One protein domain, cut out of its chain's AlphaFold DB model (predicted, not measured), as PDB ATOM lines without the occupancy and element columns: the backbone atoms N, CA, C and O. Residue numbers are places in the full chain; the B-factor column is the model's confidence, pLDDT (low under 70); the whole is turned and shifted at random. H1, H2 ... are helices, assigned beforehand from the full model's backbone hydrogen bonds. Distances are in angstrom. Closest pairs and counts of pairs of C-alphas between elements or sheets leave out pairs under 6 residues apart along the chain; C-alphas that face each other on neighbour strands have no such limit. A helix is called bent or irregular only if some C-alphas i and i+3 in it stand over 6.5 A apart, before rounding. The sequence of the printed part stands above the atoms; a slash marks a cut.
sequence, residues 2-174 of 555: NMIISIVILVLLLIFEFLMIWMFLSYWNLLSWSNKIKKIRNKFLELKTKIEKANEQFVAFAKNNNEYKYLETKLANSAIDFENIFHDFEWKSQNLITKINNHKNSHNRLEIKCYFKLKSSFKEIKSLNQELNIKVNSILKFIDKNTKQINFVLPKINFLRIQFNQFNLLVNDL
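AT A GLANCE: This is residues 2 to 174 of the 555 residues of an uncharacterized protein of Mycoplasma anseris (UniProt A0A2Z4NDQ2). Picture a long thin rod: three helices, H1, H2 and H3a, side by side in an up-and-down bundle, each running against the one before it. From opposite ends of this body stick out residues 2 to 21 of H1 and, past a mild bend in H3, residues 155 to 174, so that two tails lengthen the rod. The printed part has 173 residues with three named helices in the order H1, H2, H3 and no named strand: all helix. It is extended, with a radius of gyration of the C-alphas of 28.8 A and spans of 121 by 28 by 20 A.

IN THESE COORDINATES: Find C-alpha 2 at (-15.106, 9.936, 8.672); from there H1, residues 2 to 64, runs 93.0 A to C-alpha 64 at (-23.311, -21.582, -78.404). H2, residues 66 to 106, runs 59.5 A and is only just irregular: C-alphas 67 and 70 are 6.8 A apart. H3, residues 112 to 172, was assigned as one helix by its hydrogen bonds but is bent, with C-alphas 152 and 155 6.6 A apart. Its arm H3a, residues 112 to 152, is 59.3 A long; H3b, residues 155 to 172, ends at C-alpha 172 at (-31.891, -37.167, -97.481).

HOW THE PARTS SIT: H1 and H2 form a helical hairpin and touch, closest at the C-alphas of Ala 62 and Tyr 68, 4.7 A, at a shallow tilt of 27 degrees. H2 and H3a form another, closest at the C-alphas of Phe 89 and Leu 128, 6.1 A. H1 touches H3a with residues 26 to 54 alone, the same way at 26 degrees, a shallow tilt; Ala 54 and Ile 143 have the closest C-alphas, 7.0 A. H3b, at a shallow tilt of 29 degrees to H3a, is apart from H1 and H2. Every O i to N i+4 pair is within hydrogen-bond range in H3a and H3b, against 58 of 59 in H1 and 35 of 37 in H2.

THE WHOLE: The C-alphas of Asn 2 and Leu 174, the two farthest apart, are 121.1 A apart. The printed part has no cut, and both links are tight. Look for pLDDT under 70 at residue 58 and residues 61 to 71, 106 to 112 and 144 to 174.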
ATOM      1  N   ASN A   2     -15.499  11.301   9.072       75.12
ATOM      2  CA  ASN A   2     -15.106   9.936   8.672       75.12
ATOM      3  C   ASN A   2     -16.127   9.219   7.768       75.12
ATOM      4  O   ASN A   2     -15.732   8.601   6.794       75.12
ATOM      5  N   MET A   3     -17.435   9.368   8.014       81.81
ATOM      6  CA  MET A   3     -18.478   8.750   7.176       81.81
ATOM      7  C   MET A   3     -18.506   9.300   5.738       81.81
ATOM      8  O   MET A   3     -18.665   8.536   4.794       81.81
ATOM      9  N   ILE A   4     -18.303  10.611   5.560       84.25
ATOM     10  CA  ILE A   4     -18.250  11.245   4.231       84.25
ATOM     11  C   ILE A   4     -16.998  10.775   3.484       84.25
ATOM     12  O   ILE A   4     -17.085  10.428   2.312       84.25
ATOM     13  N   ILE A   5     -15.857  10.689   4.176       84.38
ATOM     14  CA  ILE A   5     -14.609  10.155   3.612       84.38
ATOM     15  C   ILE A   5     -14.797   8.690   3.184       84.38
ATOM     16  O   ILE A   5     -14.441   8.343   2.062       84.38
ATOM     17  N   SER A   6     -15.430   7.852   4.013       84.25
ATOM     18  CA  SER A   6     -15.729   6.456   3.667       84.25
ATOM     19  C   SER A   6     -16.663   6.326   2.459       84.25
ATOM     20  O   SER A   6     -16.427   5.475   1.605       84.25
ATOM     21  N   ILE A   7     -17.689   7.180   2.342       86.81
ATOM     22  CA  ILE A   7     -18.593   7.201   1.179       86.81
ATOM     23  C   ILE A   7     -17.839   7.626  -0.088       86.81
ATOM     24  O   ILE A   7     -17.992   6.992  -1.129       86.81
ATOM     25  N   VAL A   8     -16.991   8.655  -0.012       89.19
ATOM     26  CA  VAL A   8     -16.181   9.111  -1.154       89.19
ATOM     27  C   VAL A   8     -15.206   8.019  -1.607       89.19
ATOM     28  O   VAL A   8     -15.109   7.757  -2.805       89.19
ATOM     29  N   ILE A   9     -14.534   7.335  -0.675       87.81
ATOM     30  CA  ILE A   9     -13.641   6.205  -0.986       87.81
ATOM     31  C   ILE A   9     -14.420   5.060  -1.646       87.81
ATOM     32  O   ILE A   9     -13.968   4.530  -2.658       87.81
ATOM     33  N   LEU A  10     -15.603   4.713  -1.131       86.38
ATOM     34  CA  LEU A  10     -16.455   3.673  -1.711       86.38
ATOM     35  C   LEU A  10     -16.881   4.019  -3.147       86.38
ATOM     36  O   LEU A  10     -16.796   3.177  -4.035       86.38
ATOM     37  N   VAL A  11     -17.294   5.265  -3.400       88.88
ATOM     38  CA  VAL A  11     -17.670   5.729  -4.748       88.88
ATOM     39  C   VAL A  11     -16.475   5.676  -5.700       88.88
ATOM     40  O   VAL A  11     -16.620   5.220  -6.833       88.88
ATOM     41  N   LEU A  12     -15.284   6.085  -5.253       86.25
ATOM     42  CA  LEU A  12     -14.065   5.997  -6.059       86.25
ATOM     43  C   LEU A  12     -13.687   4.543  -6.378       86.25
ATOM     44  O   LEU A  12     -13.302   4.260  -7.512       86.25
ATOM     45  N   LEU A  13     -13.847   3.622  -5.421       84.19
ATOM     46  CA  LEU A  13     -13.634   2.188  -5.635       84.19
ATOM     47  C   LEU A  13     -14.637   1.609  -6.640       84.19
ATOM     48  O   LEU A  13     -14.222   0.916  -7.563       84.19
ATOM     49  N   LEU A  14     -15.922   1.959  -6.539       85.75
ATOM     50  CA  LEU A  14     -16.948   1.521  -7.492       85.75
ATOM     51  C   LEU A  14     -16.692   2.051  -8.911       85.75
ATOM     52  O   LEU A  14     -16.841   1.317  -9.888       85.75
ATOM     53  N   ILE A  15     -16.267   3.313  -9.041       85.19
ATOM     54  CA  ILE A  15     -15.865   3.888 -10.334       85.19
ATOM     55  C   ILE A  15     -14.649   3.137 -10.888       85.19
ATOM     56  O   ILE A  15     -14.614   2.808 -12.074       85.19
ATOM     57  N   PHE A  16     -13.664   2.834 -10.044       82.88
ATOM     58  CA  PHE A  16     -12.470   2.094 -10.442       82.88
ATOM     59  C   PHE A  16     -12.789   0.658 -10.890       82.88
ATOM     60  O   PHE A  16     -12.337   0.239 -11.957       82.88
ATOM     61  N   GLU A  17     -13.614  -0.080 -10.142       78.19
ATOM     62  CA  GLU A  17     -14.078  -1.425 -10.511       78.19
ATOM     63  C   GLU A  17     -14.852  -1.415 -11.832       78.19
ATOM     64  O   GLU A  17     -14.583  -2.229 -12.720       78.19
ATOM     65  N   PHE A  18     -15.758  -0.449 -12.009       83.88
ATOM     66  CA  PHE A  18     -16.488  -0.269 -13.259       83.88
ATOM     67  C   PHE A  18     -15.542  -0.039 -14.445       83.88
ATOM     68  O   PHE A  18     -15.708  -0.658 -15.499       83.88
ATOM     69  N   LEU A  19     -14.516   0.804 -14.279       78.50
ATOM     70  CA  LEU A  19     -13.512   1.054 -15.316       78.50
ATOM     71  C   LEU A  19     -12.714  -0.212 -15.652       78.50
ATOM     72  O   LEU A  19     -12.497  -0.494 -16.832       78.50
ATOM     73  N   MET A  20     -12.332  -1.008 -14.650       74.75
ATOM     74  CA  MET A  20     -11.612  -2.270 -14.850       74.75
ATOM     75  C   MET A  20     -12.464  -3.311 -15.592       74.75
ATOM     76  O   MET A  20     -11.998  -3.900 -16.573       74.75
ATOM     77  N   ILE A  21     -13.729  -3.489 -15.194       76.88
ATOM     78  CA  ILE A  21     -14.688  -4.374 -15.876       76.88
ATOM     79  C   ILE A  21     -14.908  -3.906 -17.318       76.88
ATOM     80  O   ILE A  21     -14.874  -4.710 -18.252       76.88
ATOM     81  N   TRP A  22     -15.090  -2.602 -17.527       81.75
ATOM     82  CA  TRP A  22     -15.286  -2.028 -18.854       81.75
ATOM     83  C   TRP A  22     -14.066  -2.233 -19.759       81.75
ATOM     84  O   TRP A  22     -14.227  -2.611 -20.923       81.75
ATOM     85  N   MET A  23     -12.851  -2.033 -19.242       72.81
ATOM     86  CA  MET A  23     -11.611  -2.267 -19.986       72.81
ATOM     87  C   MET A  23     -11.461  -3.740 -20.378       72.81
ATOM     88  O   MET A  23     -11.138  -4.038 -21.531       72.81
ATOM     89  N   PHE A  24     -11.760  -4.655 -19.453       74.94
ATOM     90  CA  PHE A  24     -11.746  -6.093 -19.708       74.94
ATOM     91  C   PHE A  24     -12.764  -6.481 -20.790       74.94
ATOM     92  O   PHE A  24     -12.398  -7.074 -21.805       74.94
ATOM     93  N   LEU A  25     -14.028  -6.072 -20.645       73.94
ATOM     94  CA  LEU A  25     -15.080  -6.333 -21.635       73.94
ATOM     95  C   LEU A  25     -14.755  -5.719 -23.003       73.94
ATOM     96  O   LEU A  25     -15.018  -6.329 -24.042       73.94
ATOM     97  N   SER A  26     -14.155  -4.529 -23.029       73.56
ATOM     98  CA  SER A  26     -13.756  -3.856 -24.269       73.56
ATOM     99  C   SER A  26     -12.649  -4.616 -25.002       73.56
ATOM    100  O   SER A  26     -12.720  -4.755 -26.223       73.56
ATOM    101  N   TYR A  27     -11.683  -5.186 -24.278       73.19
ATOM    102  CA  TYR A  27     -10.646  -6.048 -24.851       73.19
ATOM    103  C   TYR A  27     -11.229  -7.333 -25.468       73.19
ATOM    104  O   TYR A  27     -10.948  -7.655 -26.628       73.19
ATOM    105  N   TRP A  28     -12.122  -8.023 -24.752       77.62
ATOM    106  CA  TRP A  28     -12.821  -9.205 -25.273       77.62
ATOM    107  C   TRP A  28     -13.691  -8.890 -26.495       77.62
ATOM    108  O   TRP A  28     -13.743  -9.676 -27.447       77.62
ATOM    109  N   ASN A  29     -14.328  -7.717 -26.519       79.19
ATOM    110  CA  ASN A  29     -15.099  -7.253 -27.668       79.19
ATOM    111  C   ASN A  29     -14.230  -7.095 -28.925       79.19
ATOM    112  O   ASN A  29     -14.655  -7.521 -29.998       79.19
ATOM    113  N   LEU A  30     -13.005  -6.568 -28.813       79.88
ATOM    114  CA  LEU A  30     -12.093  -6.434 -29.957       79.88
ATOM    115  C   LEU A  30     -11.660  -7.791 -30.531       79.88
ATOM    116  O   LEU A  30     -11.663  -7.975 -31.752       79.88
ATOM    117  N   LEU A  31     -11.351  -8.765 -29.668       77.12
ATOM    118  CA  LEU A  31     -11.041 -10.138 -30.092       77.12
ATOM    119  C   LEU A  31     -12.243 -10.791 -30.788       77.12
ATOM    120  O   LEU A  31     -12.106 -11.411 -31.847       77.12
ATOM    121  N   SER A  32     -13.440 -10.587 -30.232       82.44
ATOM    122  CA  SER A  32     -14.694 -11.037 -30.835       82.44
ATOM    123  C   SER A  32     -14.910 -10.428 -32.224       82.44
ATOM    124  O   SER A  32     -15.317 -11.137 -33.146       82.44
ATOM    125  N   TRP A  33     -14.604  -9.139 -32.417       86.62
ATOM    126  CA  TRP A  33     -14.725  -8.471 -33.718       86.62
ATOM    127  C   TRP A  33     -13.781  -9.073 -34.757       86.62
ATOM    128  O   TRP A  33     -14.239  -9.416 -35.845       86.62
ATOM    129  N   SER A  34     -12.506  -9.286 -34.414       81.06
ATOM    130  CA  SER A  34     -11.523  -9.915 -35.312       81.06
ATOM    131  C   SER A  34     -11.975 -11.309 -35.776       81.06
ATOM    132  O   SER A  34     -11.988 -11.604 -36.974       81.06
ATOM    133  N   ASN A  35     -12.461 -12.143 -34.853       81.19
ATOM    134  CA  ASN A  35     -12.967 -13.476 -35.186       81.19
ATOM    135  C   ASN A  35     -14.244 -13.433 -36.042       81.19
ATOM    136  O   ASN A  35     -14.385 -14.225 -36.976       81.19
ATOM    137  N   LYS A  36     -15.169 -12.503 -35.765       83.81
ATOM    138  CA  LYS A  36     -16.378 -12.303 -36.583       83.81
ATOM    139  C   LYS A  36     -16.028 -11.897 -38.012       83.81
ATOM    140  O   LYS A  36     -16.598 -12.446 -38.949       83.81
ATOM    141  N   ILE A  37     -15.065 -10.994 -38.177       87.12
ATOM    142  CA  ILE A  37     -14.593 -10.530 -39.485       87.12
ATOM    143  C   ILE A  37     -14.000 -11.683 -40.298       87.12
ATOM    144  O   ILE A  37     -14.391 -11.870 -41.448       87.12
ATOM    145  N   LYS A  38     -13.128 -12.506 -39.697       83.06
ATOM    146  CA  LYS A  38     -12.546 -13.684 -40.367       83.06
ATOM    147  C   LYS A  38     -13.615 -14.673 -40.841       83.06
ATOM    148  O   LYS A  38     -13.555 -15.140 -41.973       83.06
ATOM    149  N   LYS A  39     -14.627 -14.949 -40.006       85.94
ATOM    150  CA  LYS A  39     -15.753 -15.823 -40.386       85.94
ATOM    151  C   LYS A  39     -16.555 -15.259 -41.561       85.94
ATOM    152  O   LYS A  39     -16.896 -16.003 -42.474       85.94
ATOM    153  N   ILE A  40     -16.841 -13.954 -41.549       83.62
ATOM    154  CA  ILE A  40     -17.557 -13.280 -42.642       83.62
ATOM    155  C   ILE A  40     -16.737 -13.339 -43.941       83.62
ATOM    156  O   ILE A  40     -17.290 -13.658 -44.990       83.62
ATOM    157  N   ARG A  41     -15.422 -13.102 -43.863       86.62
ATOM    158  CA  ARG A  41     -14.511 -13.186 -45.012       86.62
ATOM    159  C   ARG A  41     -14.539 -14.567 -45.667       86.62
ATOM    160  O   ARG A  41     -14.764 -14.652 -46.868       86.62
ATOM    161  N   ASN A  42     -14.375 -15.637 -44.885       86.56
ATOM    162  CA  ASN A  42     -14.382 -17.005 -45.417       86.56
ATOM    163  C   ASN A  42     -15.709 -17.340 -46.110       86.56
ATOM    164  O   ASN A  42     -15.706 -17.873 -47.214       86.56
ATOM    165  N   LYS A  43     -16.840 -16.935 -45.510       87.00
ATOM    166  CA  LYS A  43     -18.166 -17.102 -46.118       87.00
ATOM    167  C   LYS A  43     -18.238 -16.452 -47.507       87.00
ATOM    168  O   LYS A  43     -18.752 -17.061 -48.439       87.00
ATOM    169  N   PHE A  44     -17.751 -15.219 -47.658       87.88
ATOM    170  CA  PHE A  44     -17.808 -14.519 -48.944       87.88
ATOM    171  C   PHE A  44     -16.779 -15.018 -49.967       87.88
ATOM    172  O   PHE A  44     -17.093 -15.006 -51.153       87.88
ATOM    173  N   LEU A  45     -15.626 -15.546 -49.540       85.06
ATOM    174  CA  LEU A  45     -14.680 -16.239 -50.430       85.06
ATOM    175  C   LEU A  45     -15.299 -17.496 -51.064       85.06
ATOM    176  O   LEU A  45     -15.200 -17.707 -52.274       85.06
ATOM    177  N   GLU A  46     -15.999 -18.308 -50.269       83.81
ATOM    178  CA  GLU A  46     -16.723 -19.478 -50.782       83.81
ATOM    179  C   GLU A  46     -17.823 -19.076 -51.776       83.81
ATOM    180  O   GLU A  46     -18.030 -19.729 -52.800       83.81
ATOM    181  N   LEU A  47     -18.532 -17.981 -51.488       84.94
ATOM    182  CA  LEU A  47     -19.582 -17.450 -52.357       84.94
ATOM    183  C   LEU A  47     -19.022 -16.858 -53.656       84.94
ATOM    184  O   LEU A  47     -19.622 -17.081 -54.705       84.94
ATOM    185  N   LYS A  48     -17.867 -16.183 -53.608       86.06
ATOM    186  CA  LYS A  48     -17.145 -15.696 -54.792       86.06
ATOM    187  C   LYS A  48     -16.859 -16.843 -55.762       86.06
ATOM    188  O   LYS A  48     -17.278 -16.784 -56.912       86.06
ATOM    189  N   THR A  49     -16.299 -17.939 -55.251       85.75
ATOM    190  CA  THR A  49     -15.999 -19.143 -56.050       85.75
ATOM    191  C   THR A  49     -17.257 -19.720 -56.721       85.75
ATOM    192  O   THR A  49     -17.217 -20.207 -57.850       85.75
ATOM    193  N   LYS A  50     -18.411 -19.680 -56.036       81.06
ATOM    194  CA  LYS A  50     -19.692 -20.130 -56.612       81.06
ATOM    195  C   LYS A  50     -20.179 -19.218 -57.738       81.06
ATOM    196  O   LYS A  50     -20.696 -19.725 -58.731       81.06
ATOM    197  N   ILE A  51     -20.031 -17.902 -57.585       81.31
ATOM    198  CA  ILE A  51     -20.410 -16.917 -58.605       81.31
ATOM    199  C   ILE A  51     -19.515 -17.062 -59.842       81.31
ATOM    200  O   ILE A  51     -20.037 -17.072 -60.952       81.31
ATOM    201  N   GLU A  52     -18.206 -17.256 -59.663       85.06
ATOM    202  CA  GLU A  52     -17.247 -17.485 -60.757       85.06
ATOM    203  C   GLU A  52     -17.604 -18.729 -61.578       85.06
ATOM    204  O   GLU A  52     -17.778 -18.634 -62.790       85.06
ATOM    205  N   LYS A  53     -17.832 -19.873 -60.917       80.50
ATOM    206  CA  LYS A  53     -18.264 -21.108 -61.597       80.50
ATOM    207  C   LYS A  53     -19.580 -20.938 -62.349       80.50
ATOM    208  O   LYS A  53     -19.747 -21.483 -63.436       80.50
ATOM    209  N   ALA A  54     -20.532 -20.203 -61.774       73.06
ATOM    210  CA  ALA A  54     -21.772 -19.892 -62.470       73.06
ATOM    211  C   ALA A  54     -21.496 -19.015 -63.699       73.06
ATOM    212  O   ALA A  54     -22.020 -19.293 -64.770       73.06
ATOM    213  N   ASN A  55     -20.633 -18.007 -63.585       79.06
ATOM    214  CA  ASN A  55     -20.272 -17.151 -64.709       79.06
ATOM    215  C   ASN A  55     -19.630 -17.949 -65.857       79.06
ATOM    216  O   ASN A  55     -20.059 -17.821 -66.998       79.06
ATOM    217  N   GLU A  56     -18.691 -18.853 -65.558       79.81
ATOM    218  CA  GLU A  56     -18.088 -19.761 -66.548       79.81
ATOM    219  C   GLU A  56     -19.137 -20.602 -67.290       79.81
ATOM    220  O   GLU A  56     -19.076 -20.747 -68.514       79.81
ATOM    221  N   GLN A  57     -20.135 -21.120 -66.567       71.31
ATOM    222  CA  GLN A  57     -21.244 -21.857 -67.174       71.31
ATOM    223  C   GLN A  57     -22.056 -20.968 -68.124       71.31
ATOM    224  O   GLN A  57     -22.324 -21.372 -69.254       71.31
ATOM    225  N   PHE A  58     -22.411 -19.747 -67.711       68.69
ATOM    226  CA  PHE A  58     -23.154 -18.804 -68.555       68.69
ATOM    227  C   PHE A  58     -22.364 -18.383 -69.801       68.69
ATOM    228  O   PHE A  58     -22.942 -18.345 -70.886       68.69
ATOM    229  N   VAL A  59     -21.050 -18.171 -69.686       75.69
ATOM    230  CA  VAL A  59     -20.152 -17.910 -70.825       75.69
ATOM    231  C   VAL A  59     -20.151 -19.089 -71.803       75.69
ATOM    232  O   VAL A  59     -20.258 -18.901 -73.018       75.69
ATOM    233  N   ALA A  60     -20.062 -20.325 -71.303       70.44
ATOM    234  CA  ALA A  60     -20.107 -21.520 -72.145       70.44
ATOM    235  C   ALA A  60     -21.450 -21.662 -72.887       70.44
ATOM    236  O   ALA A  60     -21.474 -22.073 -74.050       70.44
ATOM    237  N   PHE A  61     -22.562 -21.282 -72.249       61.94
ATOM    238  CA  PHE A  61     -23.872 -21.234 -72.902       61.94
ATOM    239  C   PHE A  61     -23.956 -20.122 -73.958       61.94
ATOM    240  O   PHE A  61     -24.435 -20.375 -75.063       61.94
ATOM    241  N   ALA A  62     -23.440 -18.927 -73.661       61.41
ATOM    242  CA  ALA A  62     -23.456 -17.781 -74.569       61.41
ATOM    243  C   ALA A  62     -22.628 -18.006 -75.844       61.41
ATOM    244  O   ALA A  62     -23.038 -17.580 -76.922       61.41
ATOM    245  N   LYS A  63     -21.517 -18.754 -75.766       65.81
ATOM    246  CA  LYS A  63     -20.722 -19.145 -76.949       65.81
ATOM    247  C   LYS A  63     -21.525 -19.931 -77.990       65.81
ATOM    248  O   LYS A  63     -21.231 -19.839 -79.176       65.81
ATOM    249  N   ASN A  64     -22.523 -20.696 -77.546       52.88
ATOM    250  CA  ASN A  64     -23.311 -21.582 -78.404       52.88
ATOM    251  C   ASN A  64     -24.695 -21.014 -78.758       52.88
ATOM    252  O   ASN A  64     -25.373 -21.561 -79.629       52.88
ATOM    253  N   ASN A  65     -25.135 -19.947 -78.084       50.75
ATOM    254  CA  ASN A  65     -26.375 -19.254 -78.401       50.75
ATOM    255  C   ASN A  65     -26.288 -17.766 -77.994       50.75
ATOM    256  O   ASN A  65     -26.218 -17.428 -76.809       50.75
ATOM    257  N   ASN A  66     -26.352 -16.890 -79.007       50.00
ATOM    258  CA  ASN A  66     -26.285 -15.429 -78.880       50.00
ATOM    259  C   ASN A  66     -27.337 -14.839 -77.923       50.00
ATOM    260  O   ASN A  66     -27.100 -13.779 -77.347       50.00
ATOM    261  N   GLU A  67     -28.464 -15.518 -77.710       47.06
ATOM    262  CA  GLU A  67     -29.556 -15.075 -76.834       47.06
ATOM    263  C   GLU A  67     -29.167 -15.078 -75.343       47.06
ATOM    264  O   GLU A  67     -29.754 -14.356 -74.540       47.06
ATOM    265  N   TYR A  68     -28.127 -15.828 -74.948       58.84
ATOM    266  CA  TYR A  68     -27.645 -15.865 -73.557       58.84
ATOM    267  C   TYR A  68     -26.552 -14.845 -73.246       58.84
ATOM    268  O   TYR A  68     -26.188 -14.675 -72.079       58.84
ATOM    269  N   LYS A  69     -26.077 -14.111 -74.257       62.88
ATOM    270  CA  LYS A  69     -25.038 -13.086 -74.109       62.88
ATOM    271  C   LYS A  69     -25.476 -11.944 -73.188       62.88
ATOM    272  O   LYS A  69     -24.667 -11.395 -72.441       62.88
ATOM    273  N   TYR A  70     -26.771 -11.622 -73.168       67.00
ATOM    274  CA  TYR A  70     -27.321 -10.661 -72.209       67.00
ATOM    275  C   TYR A  70     -27.232 -11.168 -70.759       67.00
ATOM    276  O   TYR A  70     -26.828 -10.421 -69.866       67.00
ATOM    277  N   LEU A  71     -27.581 -12.438 -70.506       63.81
ATOM    278  CA  LEU A  71     -27.532 -13.016 -69.156       63.81
ATOM    279  C   LEU A  71     -26.095 -13.135 -68.646       63.81
ATOM    280  O   LEU A  71     -25.849 -12.832 -67.480       63.81
ATOM    281  N   GLU A  72     -25.170 -13.525 -69.525       78.69
ATOM    282  CA  GLU A  72     -23.726 -13.487 -69.281       78.69
ATOM    283  C   GLU A  72     -23.291 -12.075 -68.869       78.69
ATOM    284  O   GLU A  72     -22.772 -11.884 -67.773       78.69
ATOM    285  N   THR A  73     -23.593 -11.065 -69.693       76.50
ATOM    286  CA  THR A  73     -23.199  -9.668 -69.439       76.50
ATOM    287  C   THR A  73     -23.777  -9.148 -68.117       76.50
ATOM    288  O   THR A  73     -23.097  -8.480 -67.339       76.50
ATOM    289  N   LYS A  74     -25.034  -9.483 -67.807       73.62
ATOM    290  CA  LYS A  74     -25.711  -9.052 -66.576       73.62
ATOM    291  C   LYS A  74     -25.160  -9.730 -65.320       73.62
ATOM    292  O   LYS A  74     -25.055  -9.075 -64.277       73.62
ATOM    293  N   LEU A  75     -24.808 -11.016 -65.407       81.75
ATOM    294  CA  LEU A  75     -24.151 -11.745 -64.323       81.75
ATOM    295  C   LEU A  75     -22.725 -11.229 -64.110       81.75
ATOM    296  O   LEU A  75     -22.364 -10.965 -62.968       81.75
ATOM    297  N   ALA A  76     -21.974 -10.999 -65.189       82.62
ATOM    298  CA  ALA A  76     -20.631 -10.427 -65.150       82.62
ATOM    299  C   ALA A  76     -20.625  -9.040 -64.490       82.62
ATOM    300  O   ALA A  76     -19.884  -8.822 -63.535       82.62
ATOM    301  N   ASN A  77     -21.527  -8.138 -64.893       84.38
ATOM    302  CA  ASN A  77     -21.660  -6.818 -64.266       84.38
ATOM    303  C   ASN A  77     -22.017  -6.922 -62.774       84.38
ATOM    304  O   ASN A  77     -21.449  -6.229 -61.935       84.38
ATOM    305  N   SER A  78     -22.923  -7.836 -62.415       80.62
ATOM    306  CA  SER A  78     -23.293  -8.051 -61.012       80.62
ATOM    307  C   SER A  78     -22.159  -8.668 -60.186       80.62
ATOM    308  O   SER A  78     -22.061  -8.383 -58.990       80.62
ATOM    309  N   ALA A  79     -21.321  -9.505 -60.802       83.38
ATOM    310  CA  ALA A  79     -20.137 -10.097 -60.191       83.38
ATOM    311  C   ALA A  79     -19.048  -9.043 -59.955       83.38
ATOM    312  O   ALA A  79     -18.488  -9.017 -58.864       83.38
ATOM    313  N   ILE A  80     -18.833  -8.129 -60.909       86.94
ATOM    314  CA  ILE A  80     -17.923  -6.980 -60.766       86.94
ATOM    315  C   ILE A  80     -18.359  -6.090 -59.598       86.94
ATOM    316  O   ILE A  80     -17.552  -5.765 -58.732       86.94
ATOM    317  N   ASP A  81     -19.648  -5.750 -59.511       82.56
ATOM    318  CA  ASP A  81     -20.174  -4.974 -58.382       82.56
ATOM    319  C   ASP A  81     -19.936  -5.679 -57.037       82.56
ATOM    320  O   ASP A  81     -19.554  -5.050 -56.052       82.56
ATOM    321  N   PHE A  82     -20.178  -6.994 -56.977       89.56
ATOM    322  CA  PHE A  82     -19.899  -7.790 -55.782       89.56
ATOM    323  C   PHE A  82     -18.407  -7.777 -55.435       89.56
ATOM    324  O   PHE A  82     -18.062  -7.622 -54.265       89.56
ATOM    325  N   GLU A  83     -17.538  -7.921 -56.432       88.38
ATOM    326  CA  GLU A  83     -16.091  -7.946 -56.259       88.38
ATOM    327  C   GLU A  83     -15.553  -6.604 -55.757       88.38
ATOM    328  O   GLU A  83     -14.744  -6.593 -54.833       88.38
ATOM    329  N   ASN A  84     -16.090  -5.486 -56.251       89.25
ATOM    330  CA  ASN A  84     -15.758  -4.147 -55.765       89.25
ATOM    331  C   ASN A  84     -16.125  -3.973 -54.279       89.25
ATOM    332  O   ASN A  84     -15.281  -3.599 -53.465       89.25
ATOM    333  N   ILE A  85     -17.359  -4.327 -53.893       87.44
ATOM    334  CA  ILE A  85     -17.811  -4.235 -52.491       87.44
ATOM    335  C   ILE A  85     -17.012  -5.203 -51.600       87.44
ATOM    336  O   ILE A  85     -16.693  -4.899 -50.446       87.44
ATOM    337  N   PHE A  86     -16.681  -6.389 -52.116       90.81
ATOM    338  CA  PHE A  86     -15.915  -7.390 -51.380       90.81
ATOM    339  C   PHE A  86     -14.460  -6.958 -51.187       90.81
ATOM    340  O   PHE A  86     -13.918  -7.138 -50.096       90.81
ATOM    341  N   HIS A  87     -13.859  -6.315 -52.188       91.75
ATOM    342  CA  HIS A  87     -12.524  -5.743 -52.084       91.75
ATOM    343  C   HIS A  87     -12.463  -4.642 -51.016       91.75
ATOM    344  O   HIS A  87     -11.586  -4.679 -50.148       91.75
ATOM    345  N   ASP A  88     -13.444  -3.735 -50.995       88.25
ATOM    346  CA  ASP A  88     -13.568  -2.707 -49.955       88.25
ATOM    347  C   ASP A  88     -13.727  -3.320 -48.559       88.25
ATOM    348  O   ASP A  88     -13.109  -2.870 -47.584       88.25
ATOM    349  N   PHE A  89     -14.524  -4.386 -48.449       91.62
ATOM    350  CA  PHE A  89     -14.658  -5.150 -47.215       91.62
ATOM    351  C   PHE A  89     -13.321  -5.768 -46.785       91.62
ATOM    352  O   PHE A  89     -12.952  -5.645 -45.613       91.62
ATOM    353  N   GLU A  90     -12.569  -6.401 -47.689       89.88
ATOM    354  CA  GLU A  90     -11.257  -6.993 -47.395       89.88
ATOM    355  C   GLU A  90     -10.238  -5.936 -46.963       89.88
ATOM    356  O   GLU A  90      -9.576  -6.098 -45.936       89.88
ATOM    357  N   TRP A  91     -10.164  -4.812 -47.671       91.62
ATOM    358  CA  TRP A  91      -9.244  -3.733 -47.327       91.62
ATOM    359  C   TRP A  91      -9.573  -3.119 -45.958       91.62
ATOM    360  O   TRP A  91      -8.703  -3.013 -45.085       91.62
ATOM    361  N   LYS A  92     -10.845  -2.771 -45.708       88.25
ATOM    362  CA  LYS A  92     -11.267  -2.191 -44.419       88.25
ATOM    363  C   LYS A  92     -11.129  -3.185 -43.268       88.25
ATOM    364  O   LYS A  92     -10.748  -2.788 -42.162       88.25
ATOM    365  N   SER A  93     -11.410  -4.464 -43.507       87.75
ATOM    366  CA  SER A  93     -11.270  -5.515 -42.498       87.75
ATOM    367  C   SER A  93      -9.818  -5.780 -42.129       87.75
ATOM    368  O   SER A  93      -9.509  -5.825 -40.937       87.75
ATOM    369  N   GLN A  94      -8.923  -5.865 -43.114       88.38
ATOM    370  CA  GLN A  94      -7.492  -6.024 -42.877       88.38
ATOM    371  C   GLN A  94      -6.932  -4.820 -42.114       88.38
ATOM    372  O   GLN A  94      -6.242  -4.994 -41.113       88.38
ATOM    373  N   ASN A  95      -7.319  -3.599 -42.496       88.00
ATOM    374  CA  ASN A  95      -6.939  -2.388 -41.773       88.00
ATOM    375  C   ASN A  95      -7.429  -2.380 -40.321       88.00
ATOM    376  O   ASN A  95      -6.688  -1.969 -39.426       88.00
ATOM    377  N   LEU A  96      -8.664  -2.824 -40.057       87.06
ATOM    378  CA  LEU A  96      -9.171  -2.918 -38.689       87.06
ATOM    379  C   LEU A  96      -8.431  -3.995 -37.886       87.06
ATOM    380  O   LEU A  96      -8.063  -3.737 -36.743       87.06
ATOM    381  N   ILE A  97      -8.178  -5.166 -38.472       85.69
ATOM    382  CA  ILE A  97      -7.431  -6.253 -37.824       85.69
ATOM    383  C   ILE A  97      -6.009  -5.795 -37.484       85.69
ATOM    384  O   ILE A  97      -5.571  -5.983 -36.351       85.69
ATOM    385  N   THR A  98      -5.315  -5.132 -38.410       85.81
ATOM    386  CA  THR A  98      -3.979  -4.569 -38.171       85.81
ATOM    387  C   THR A  98      -4.008  -3.522 -37.063       85.81
ATOM    388  O   THR A  98      -3.170  -3.564 -36.168       85.81
ATOM    389  N   LYS A  99      -5.007  -2.627 -37.038       83.62
ATOM    390  CA  LYS A  99      -5.165  -1.649 -35.947       83.62
ATOM    391  C   LYS A  99      -5.433  -2.317 -34.594       83.62
ATOM    392  O   LYS A  99      -4.862  -1.886 -33.599       83.62
ATOM    393  N   ILE A 100      -6.255  -3.370 -34.550       83.44
ATOM    394  CA  ILE A 100      -6.504  -4.161 -33.333       83.44
ATOM    395  C   ILE A 100      -5.210  -4.842 -32.860       83.44
ATOM    396  O   ILE A 100      -4.894  -4.785 -31.674       83.44
ATOM    397  N   ASN A 101      -4.443  -5.442 -33.774       81.88
ATOM    398  CA  ASN A 101      -3.196  -6.142 -33.459       81.88
ATOM    399  C   ASN A 101      -2.083  -5.185 -33.013       81.88
ATOM    400  O   ASN A 101      -1.421  -5.448 -32.014       81.88
ATOM    401  N   ASN A 102      -1.903  -4.056 -33.700       79.75
ATOM    402  CA  ASN A 102      -0.935  -3.035 -33.301       79.75
ATOM    403  C   ASN A 102      -1.286  -2.486 -31.920       79.75
ATOM    404  O   ASN A 102      -0.423  -2.373 -31.063       79.75
ATOM    405  N   HIS A 103      -2.567  -2.226 -31.658       74.38
ATOM    406  CA  HIS A 103      -2.987  -1.746 -30.349       74.38
ATOM    407  C   HIS A 103      -2.786  -2.796 -29.243       74.38
ATOM    408  O   HIS A 103      -2.356  -2.441 -28.151       74.38
ATOM    409  N   LYS A 104      -2.999  -4.086 -29.546       73.62
ATOM    410  CA  LYS A 104      -2.663  -5.208 -28.653       73.62
ATOM    411  C   LYS A 104      -1.165  -5.264 -28.325       73.62
ATOM    412  O   LYS A 104      -0.810  -5.584 -27.198       73.62
ATOM    413  N   ASN A 105      -0.308  -4.979 -29.304       70.19
ATOM    414  CA  ASN A 105       1.144  -5.097 -29.163       70.19
ATOM    415  C   ASN A 105       1.799  -3.845 -28.554       70.19
ATOM    416  O   ASN A 105       2.857  -3.957 -27.943       70.19
ATOM    417  N   SER A 106       1.200  -2.664 -28.726       64.69
ATOM    418  CA  SER A 106       1.781  -1.382 -28.299       64.69
ATOM    419  C   SER A 106       1.237  -0.861 -26.966       64.69
ATOM    420  O   SER A 106       1.863   0.010 -26.368       64.69
ATOM    421  N   HIS A 107       0.092  -1.357 -26.484       60.31
ATOM    422  CA  HIS A 107      -0.531  -0.855 -25.258       60.31
ATOM    423  C   HIS A 107      -1.000  -1.994 -24.341       60.31
ATOM    424  O   HIS A 107      -1.859  -2.790 -24.711       60.31
ATOM    425  N   ASN A 108      -0.523  -2.005 -23.089       56.16
ATOM    426  CA  ASN A 108      -1.024  -2.904 -22.033       56.16
ATOM    427  C   ASN A 108      -2.466  -2.571 -21.587       56.16
ATOM    428  O   ASN A 108      -3.079  -3.338 -20.844       56.16
ATOM    429  N   ARG A 109      -3.009  -1.412 -21.991       58.59
ATOM    430  CA  ARG A 109      -4.335  -0.905 -21.605       58.59
ATOM    431  C   ARG A 109      -5.017  -0.223 -22.791       58.59
ATOM    432  O   ARG A 109      -4.397   0.573 -23.487       58.59
ATOM    433  N   LEU A 110      -6.299  -0.522 -22.995       63.28
ATOM    434  CA  LEU A 110      -7.108   0.042 -24.072       63.28
ATOM    435  C   LEU A 110      -7.517   1.487 -23.762       63.28
ATOM    436  O   LEU A 110      -8.304   1.721 -22.843       63.28
ATOM    437  N   GLU A 111      -7.054   2.456 -24.546       68.75
ATOM    438  CA  GLU A 111      -7.543   3.831 -24.420       68.75
ATOM    439  C   GLU A 111      -8.990   3.950 -24.926       68.75
ATOM    440  O   GLU A 111      -9.343   3.454 -26.001       68.75
ATOM    441  N   ILE A 112      -9.835   4.676 -24.187       68.56
ATOM    442  CA  ILE A 112     -11.259   4.860 -24.515       68.56
ATOM    443  C   ILE A 112     -11.440   5.440 -25.929       68.56
ATOM    444  O   ILE A 112     -12.282   4.973 -26.703       68.56
ATOM    445  N   LYS A 113     -10.611   6.422 -26.308       73.62
ATOM    446  CA  LYS A 113     -10.624   7.036 -27.648       73.62
ATOM    447  C   LYS A 113     -10.311   6.012 -28.748       73.62
ATOM    448  O   LYS A 113     -10.983   6.000 -29.782       73.62
ATOM    449  N   CYS A 114      -9.346   5.122 -28.514       73.19
ATOM    450  CA  CYS A 114      -8.991   4.044 -29.438       73.19
ATOM    451  C   CYS A 114     -10.145   3.051 -29.609       73.19
ATOM    452  O   CYS A 114     -10.489   2.713 -30.743       73.19
ATOM    453  N   TYR A 115     -10.811   2.658 -28.519       79.75
ATOM    454  CA  TYR A 115     -11.986   1.783 -28.583       79.75
ATOM    455  C   TYR A 115     -13.102   2.365 -29.458       79.75
ATOM    456  O   TYR A 115     -13.614   1.678 -30.342       79.75
ATOM    457  N   PHE A 116     -13.460   3.640 -29.267       78.81
ATOM    458  CA  PHE A 116     -14.509   4.280 -30.067       78.81
ATOM    459  C   PHE A 116     -14.135   4.405 -31.549       78.81
ATOM    460  O   PHE A 116     -14.990   4.174 -32.408       78.81
ATOM    461  N   LYS A 117     -12.863   4.680 -31.867       81.31
ATOM    462  CA  LYS A 117     -12.372   4.717 -33.254       81.31
ATOM    463  C   LYS A 117     -12.465   3.341 -33.922       81.31
ATOM    464  O   LYS A 117     -12.998   3.231 -35.025       81.31
ATOM    465  N   LEU A 118     -12.037   2.283 -33.228       82.69
ATOM    466  CA  LEU A 118     -12.154   0.897 -33.699       82.69
ATOM    467  C   LEU A 118     -13.622   0.467 -33.841       82.69
ATOM    468  O   LEU A 118     -13.976  -0.191 -34.818       82.69
ATOM    469  N   LYS A 119     -14.495   0.891 -32.916       83.06
ATOM    470  CA  LYS A 119     -15.946   0.644 -32.968       83.06
ATOM    471  C   LYS A 119     -16.589   1.290 -34.193       83.06
ATOM    472  O   LYS A 119     -17.460   0.678 -34.807       83.06
ATOM    473  N   SER A 120     -16.175   2.508 -34.544       83.75
ATOM    474  CA  SER A 120     -16.656   3.196 -35.746       83.75
ATOM    475  C   SER A 120     -16.261   2.433 -37.009       83.75
ATOM    476  O   SER A 120     -17.129   2.080 -37.803       83.75
ATOM    477  N   SER A 121     -14.984   2.062 -37.140       83.25
ATOM    478  CA  SER A 121     -14.515   1.250 -38.271       83.25
ATOM    479  C   SER A 121     -15.202  -0.121 -38.339       83.25
ATOM    480  O   SER A 121     -15.510  -0.612 -39.422       83.25
ATOM    481  N   PHE A 122     -15.517  -0.734 -37.194       85.25
ATOM    482  CA  PHE A 122     -16.285  -1.980 -37.157       85.25
ATOM    483  C   PHE A 122     -17.731  -1.805 -37.655       85.25
ATOM    484  O   PHE A 122     -18.267  -2.703 -38.305       85.25
ATOM    485  N   LYS A 123     -18.373  -0.653 -37.398       84.69
ATOM    486  CA  LYS A 123     -19.707  -0.347 -37.947       84.69
ATOM    487  C   LYS A 123     -19.688  -0.259 -39.473       84.69
ATOM    488  O   LYS A 123     -20.596  -0.796 -40.098       84.69
ATOM    489  N   GLU A 124     -18.658   0.346 -40.062       86.06
ATOM    490  CA  GLU A 124     -18.497   0.397 -41.524       86.06
ATOM    491  C   GLU A 124     -18.393  -1.009 -42.130       86.06
ATOM    492  O   GLU A 124     -19.101  -1.328 -43.080       86.06
ATOM    493  N   ILE A 125     -17.589  -1.888 -41.525       87.06
ATOM    494  CA  ILE A 125     -17.478  -3.296 -41.944       87.06
ATOM    495  C   ILE A 125     -18.822  -4.023 -41.813       87.06
ATOM    496  O   ILE A 125     -19.176  -4.844 -42.659       87.06
ATOM    497  N   LYS A 126     -19.603  -3.726 -40.765       82.50
ATOM    498  CA  LYS A 126     -20.947  -4.293 -40.593       82.50
ATOM    499  C   LYS A 126     -21.901  -3.831 -41.702       82.50
ATOM    500  O   LYS A 126     -22.687  -4.652 -42.166       82.50
ATOM    501  N   SER A 127     -21.809  -2.568 -42.121       87.31
ATOM    502  CA  SER A 127     -22.580  -2.023 -43.245       87.31
ATOM    503  C   SER A 127     -22.216  -2.722 -44.555       87.31
ATOM    504  O   SER A 127     -23.099  -3.243 -45.228       87.31
ATOM    505  N   LEU A 128     -20.917  -2.853 -44.852       85.06
ATOM    506  CA  LEU A 128     -20.437  -3.579 -46.035       85.06
ATOM    507  C   LEU A 128     -20.867  -5.051 -46.026       85.06
ATOM    508  O   LEU A 128     -21.282  -5.584 -47.045       85.06
ATOM    509  N   ASN A 129     -20.856  -5.718 -44.868       86.38
ATOM    510  CA  ASN A 129     -21.390  -7.078 -44.752       86.38
ATOM    511  C   ASN A 129     -22.897  -7.139 -45.072       86.38
ATOM    512  O   ASN A 129     -23.351  -8.096 -45.694       86.38
ATOM    513  N   GLN A 130     -23.699  -6.160 -44.647       85.56
ATOM    514  CA  GLN A 130     -25.125  -6.119 -44.999       85.56
ATOM    515  C   GLN A 130     -25.316  -5.942 -46.507       85.56
ATOM    516  O   GLN A 130     -26.082  -6.692 -47.111       85.56
ATOM    517  N   GLU A 131     -24.566  -5.023 -47.107       88.06
ATOM    518  CA  GLU A 131     -24.574  -4.766 -48.545       88.06
ATOM    519  C   GLU A 131     -24.154  -6.003 -49.353       88.06
ATOM    520  O   GLU A 131     -24.883  -6.432 -50.249       88.06
ATOM    521  N   LEU A 132     -23.065  -6.670 -48.954       86.38
ATOM    522  CA  LEU A 132     -22.621  -7.935 -49.542       86.38
ATOM    523  C   LEU A 132     -23.686  -9.027 -49.432       86.38
ATOM    524  O   LEU A 132     -23.924  -9.744 -50.399       86.38
ATOM    525  N   ASN A 133     -24.362  -9.164 -48.285       80.50
ATOM    526  CA  ASN A 133     -25.430 -10.157 -48.150       80.50
ATOM    527  C   ASN A 133     -26.614  -9.846 -49.080       80.50
ATOM    528  O   ASN A 133     -27.174 -10.770 -49.670       80.50
ATOM    529  N   ILE A 134     -26.994  -8.574 -49.240       83.88
ATOM    530  CA  ILE A 134     -28.054  -8.170 -50.176       83.88
ATOM    531  C   ILE A 134     -27.637  -8.501 -51.613       83.88
ATOM    532  O   ILE A 134     -28.398  -9.148 -52.340       83.88
ATOM    533  N   LYS A 135     -26.417  -8.113 -52.004       84.19
ATOM    534  CA  LYS A 135     -25.900  -8.315 -53.359       84.19
ATOM    535  C   LYS A 135     -25.754  -9.798 -53.694       84.19
ATOM    536  O   LYS A 135     -26.287 -10.239 -54.707       84.19
ATOM    537  N   VAL A 136     -25.143 -10.592 -52.813       84.44
ATOM    538  CA  VAL A 136     -25.008 -12.046 -52.992       84.44
ATOM    539  C   VAL A 136     -26.367 -12.719 -53.101       84.44
ATOM    540  O   VAL A 136     -26.563 -13.538 -53.990       84.44
ATOM    541  N   ASN A 137     -27.327 -12.385 -52.235       80.69
ATOM    542  CA  ASN A 137     -28.654 -12.998 -52.304       80.69
ATOM    543  C   ASN A 137     -29.366 -12.668 -53.621       80.69
ATOM    544  O   ASN A 137     -30.094 -13.507 -54.149       80.69
ATOM    545  N   SER A 138     -29.157 -11.462 -54.154       80.25
ATOM    546  CA  SER A 138     -29.654 -11.084 -55.475       80.25
ATOM    547  C   SER A 138     -29.002 -11.921 -56.582       80.25
ATOM    548  O   SER A 138     -29.711 -12.519 -57.392       80.25
ATOM    549  N   ILE A 139     -27.671 -12.048 -56.556       77.94
ATOM    550  CA  ILE A 139     -26.900 -12.835 -57.530       77.94
ATOM    551  C   ILE A 139     -27.284 -14.318 -57.473       77.94
ATOM    552  O   ILE A 139     -27.575 -14.910 -58.505       77.94
ATOM    553  N   LEU A 140     -27.367 -14.923 -56.285       77.25
ATOM    554  CA  LEU A 140     -27.743 -16.332 -56.132       77.25
ATOM    555  C   LEU A 140     -29.173 -16.601 -56.608       77.25
ATOM    556  O   LEU A 140     -29.399 -17.572 -57.320       77.25
ATOM    557  N   LYS A 141     -30.134 -15.721 -56.291       76.62
ATOM    558  CA  LYS A 141     -31.500 -15.835 -56.828       76.62
ATOM    559  C   LYS A 141     -31.523 -15.724 -58.349       76.62
ATOM    560  O   LYS A 141     -32.312 -16.415 -58.993       76.62
ATOM    561  N   PHE A 142     -30.690 -14.854 -58.919       74.50
ATOM    562  CA  PHE A 142     -30.543 -14.727 -60.364       74.50
ATOM    563  C   PHE A 142     -29.964 -16.007 -60.977       74.50
ATOM    564  O   PHE A 142     -30.543 -16.518 -61.934       74.50
ATOM    565  N   ILE A 143     -28.889 -16.557 -60.404       71.69
ATOM    566  CA  ILE A 143     -28.291 -17.827 -60.836       71.69
ATOM    567  C   ILE A 143     -29.342 -18.942 -60.750       71.69
ATOM    568  O   ILE A 143     -29.694 -19.517 -61.770       71.69
ATOM    569  N   ASP A 144     -29.952 -19.175 -59.587       67.88
ATOM    570  CA  ASP A 144     -30.920 -20.264 -59.393       67.88
ATOM    571  C   ASP A 144     -32.115 -20.185 -60.348       67.88
ATOM    572  O   ASP A 144     -32.562 -21.203 -60.886       67.88
ATOM    573  N   LYS A 145     -32.655 -18.980 -60.566       63.38
ATOM    574  CA  LYS A 145     -33.793 -18.770 -61.466       63.38
ATOM    575  C   LYS A 145     -33.422 -19.094 -62.911       63.38
ATOM    576  O   LYS A 145     -34.164 -19.814 -63.578       63.38
ATOM    577  N   ASN A 146     -32.295 -18.571 -63.387       60.44
ATOM    578  CA  ASN A 146     -31.920 -18.665 -64.795       60.44
ATOM    579  C   ASN A 146     -31.249 -20.006 -65.121       60.44
ATOM    580  O   ASN A 146     -31.560 -20.594 -66.148       60.44
ATOM    581  N   THR A 147     -30.437 -20.567 -64.224       57.12
ATOM    582  CA  THR A 147     -29.850 -21.904 -64.381       57.12
ATOM    583  C   THR A 147     -30.929 -22.984 -64.436       57.12
ATOM    584  O   THR A 147     -30.842 -23.880 -65.269       57.12
ATOM    585  N   LYS A 148     -32.003 -22.894 -63.633       51.59
ATOM    586  CA  LYS A 148     -33.143 -23.829 -63.741       51.59
ATOM    587  C   LYS A 148     -33.862 -23.722 -65.086       51.59
ATOM    588  O   LYS A 148     -34.264 -24.740 -65.640       51.59
ATOM    589  N   GLN A 149     -34.021 -22.510 -65.612       49.69
ATOM    590  CA  GLN A 149     -34.654 -22.286 -66.913       49.69
ATOM    591  C   GLN A 149     -33.774 -22.794 -68.065       49.69
ATOM    592  O   GLN A 149     -34.256 -23.545 -68.911       49.69
ATOM    593  N   ILE A 150     -32.478 -22.473 -68.040       47.84
ATOM    594  CA  ILE A 150     -31.478 -22.941 -69.008       47.84
ATOM    595  C   ILE A 150     -31.390 -24.474 -68.971       47.84
ATOM    596  O   ILE A 150     -31.570 -25.122 -69.995       47.84
ATOM    597  N   ASN A 151     -31.246 -25.085 -67.793       44.78
ATOM    598  CA  ASN A 151     -31.107 -26.540 -67.662       44.78
ATOM    599  C   ASN A 151     -32.384 -27.325 -68.000       44.78
ATOM    600  O   ASN A 151     -32.301 -28.508 -68.311       44.78
ATOM    601  N   PHE A 152     -33.570 -26.712 -67.949       46.53
ATOM    602  CA  PHE A 152     -34.812 -27.394 -68.327       46.53
ATOM    603  C   PHE A 152     -35.103 -27.311 -69.830       46.53
ATOM    604  O   PHE A 152     -35.652 -28.252 -70.409       46.53
ATOM    605  N   VAL A 153     -34.766 -26.181 -70.456       45.69
ATOM    606  CA  VAL A 153     -35.135 -25.874 -71.843       45.69
ATOM    607  C   VAL A 153     -34.019 -26.266 -72.815       45.69
ATOM    608  O   VAL A 153     -34.291 -26.915 -73.825       45.69
ATOM    609  N   LEU A 154     -32.758 -25.965 -72.493       45.81
ATOM    610  CA  LEU A 154     -31.626 -26.146 -73.405       45.81
ATOM    611  C   LEU A 154     -31.330 -27.617 -73.744       45.81
ATOM    612  O   LEU A 154     -31.149 -27.914 -74.925       45.81
ATOM    613  N   PRO A 155     -31.340 -28.570 -72.786       45.50
ATOM    614  CA  PRO A 155     -31.125 -29.981 -73.113       45.50
ATOM    615  C   PRO A 155     -32.226 -30.548 -74.009       45.50
ATOM    616  O   PRO A 155     -31.946 -31.365 -74.880       45.50
ATOM    617  N   LYS A 156     -33.469 -30.077 -73.846       46.41
ATOM    618  CA  LYS A 156     -34.596 -30.486 -74.694       46.41
ATOM    619  C   LYS A 156     -34.465 -29.921 -76.104       46.41
ATOM    620  O   LYS A 156     -34.698 -30.649 -77.059       46.41
ATOM    621  N   ILE A 157     -34.034 -28.668 -76.245       44.56
ATOM    622  CA  ILE A 157     -33.758 -28.059 -77.555       44.56
ATOM    623  C   ILE A 157     -32.585 -28.757 -78.247       44.56
ATOM    624  O   ILE A 157     -32.687 -29.094 -79.423       44.56
ATOM    625  N   ASN A 158     -31.486 -29.016 -77.537       44.75
ATOM    626  CA  ASN A 158     -30.337 -29.719 -78.105       44.75
ATOM    627  C   ASN A 158     -30.688 -31.156 -78.494       44.75
ATOM    628  O   ASN A 158     -30.291 -31.600 -79.567       44.75
ATOM    629  N   PHE A 159     -31.490 -31.852 -77.685       45.31
ATOM    630  CA  PHE A 159     -32.039 -33.153 -78.052       45.31
ATOM    631  C   PHE A 159     -32.863 -33.067 -79.344       45.31
ATOM    632  O   PHE A 159     -32.617 -33.835 -80.267       45.31
ATOM    633  N   LEU A 160     -33.765 -32.087 -79.466       46.16
ATOM    634  CA  LEU A 160     -34.556 -31.880 -80.685       46.16
ATOM    635  C   LEU A 160     -33.688 -31.544 -81.905       46.16
ATOM    636  O   LEU A 160     -33.935 -32.081 -82.976       46.16
ATOM    637  N   ARG A 161     -32.646 -30.715 -81.755       45.06
ATOM    638  CA  ARG A 161     -31.690 -30.404 -82.836       45.06
ATOM    639  C   ARG A 161     -30.912 -31.635 -83.294       45.06
ATOM    640  O   ARG A 161     -30.764 -31.843 -84.494       45.06
ATOM    641  N   ILE A 162     -30.427 -32.452 -82.359       45.44
ATOM    642  CA  ILE A 162     -29.717 -33.701 -82.675       45.44
ATOM    643  C   ILE A 162     -30.649 -34.643 -83.435       45.44
ATOM    644  O   ILE A 162     -30.269 -35.167 -84.479       45.44
ATOM    645  N   GLN A 163     -31.880 -34.806 -82.951       44.19
ATOM    646  CA  GLN A 163     -32.860 -35.670 -83.595       44.19
ATOM    647  C   GLN A 163     -33.309 -35.133 -84.966       44.19
ATOM    648  O   GLN A 163     -33.450 -35.911 -85.901       44.19
ATOM    649  N   PHE A 164     -33.451 -33.814 -85.127       46.75
ATOM    650  CA  PHE A 164     -33.713 -33.157 -86.413       46.75
ATOM    651  C   PHE A 164     -32.575 -33.381 -87.413       46.75
ATOM    652  O   PHE A 164     -32.829 -33.715 -88.565       46.75
ATOM    653  N   ASN A 165     -31.319 -33.254 -86.982       45.62
ATOM    654  CA  ASN A 165     -30.167 -33.508 -87.849       45.62
ATOM    655  C   ASN A 165     -30.087 -34.981 -88.264       45.62
ATOM    656  O   ASN A 165     -29.872 -35.272 -89.436       45.62
ATOM    657  N   GLN A 166     -30.312 -35.905 -87.328       45.31
ATOM    658  CA  GLN A 166     -30.391 -37.337 -87.626       45.31
ATOM    659  C   GLN A 166     -31.533 -37.641 -88.604       45.31
ATOM    660  O   GLN A 166     -31.349 -38.393 -89.556       45.31
ATOM    661  N   PHE A 167     -32.686 -37.002 -88.420       48.03
ATOM    662  CA  PHE A 167     -33.832 -37.136 -89.306       48.03
ATOM    663  C   PHE A 167     -33.578 -36.542 -90.701       48.03
ATOM    664  O   PHE A 167     -33.928 -37.164 -91.697       48.03
ATOM    665  N   ASN A 168     -32.928 -35.380 -90.806       46.28
ATOM    666  CA  ASN A 168     -32.564 -34.782 -92.094       46.28
ATOM    667  C   ASN A 168     -31.614 -35.670 -92.891       46.28
ATOM    668  O   ASN A 168     -31.782 -35.790 -94.101       46.28
ATOM    669  N   LEU A 169     -30.641 -36.301 -92.230       49.09
ATOM    670  CA  LEU A 169     -29.769 -37.288 -92.870       49.09
ATOM    671  C   LEU A 169     -30.602 -38.454 -93.422       49.09
ATOM    672  O   LEU A 169     -30.510 -38.780 -94.599       49.09
ATOM    673  N   LEU A 170     -31.516 -38.984 -92.611       45.75
ATOM    674  CA  LEU A 170     -32.381 -40.099 -92.984       45.75
ATOM    675  C   LEU A 170     -33.413 -39.771 -94.081       45.75
ATOM    676  O   LEU A 170     -33.723 -40.628 -94.906       45.75
ATOM    677  N   VAL A 171     -33.949 -38.548 -94.119       44.66
ATOM    678  CA  VAL A 171     -34.815 -38.069 -95.209       44.66
ATOM    679  C   VAL A 171     -34.019 -37.789 -96.474       44.66
ATOM    680  O   VAL A 171     -34.513 -38.012 -97.579       44.66
ATOM    681  N   ASN A 172     -32.772 -37.342 -96.338       48.06
ATOM    682  CA  ASN A 172     -31.891 -37.167 -97.481       48.06
ATOM    683  C   ASN A 172     -31.548 -38.493 -98.165       48.06
ATOM    684  O   ASN A 172     -31.421 -38.480 -99.392       48.06
ATOM    685  N   ASP A 173     -31.517 -39.590 -97.405       46.72
ATOM    686  CA  ASP A 173     -31.305 -40.962 -97.877       46.72
ATOM    687  C   ASP A 173     -32.552 -41.606 -98.529       46.72
ATOM    688  O   ASP A 173     -32.481 -42.723 -99.051       46.72
ATOM    689  N   LEU A 174     -33.707 -40.925 -98.546       45.91
ATOM    690  CA  LEU A 174     -34.904 -41.406 -99.244       45.91
ATOM    691  C   LEU A 174     -34.738 -41.314-100.762       45.91
ATOM    692  O   LEU A 174     -34.440 -40.250-101.308       45.91
TER     693      LEU A 174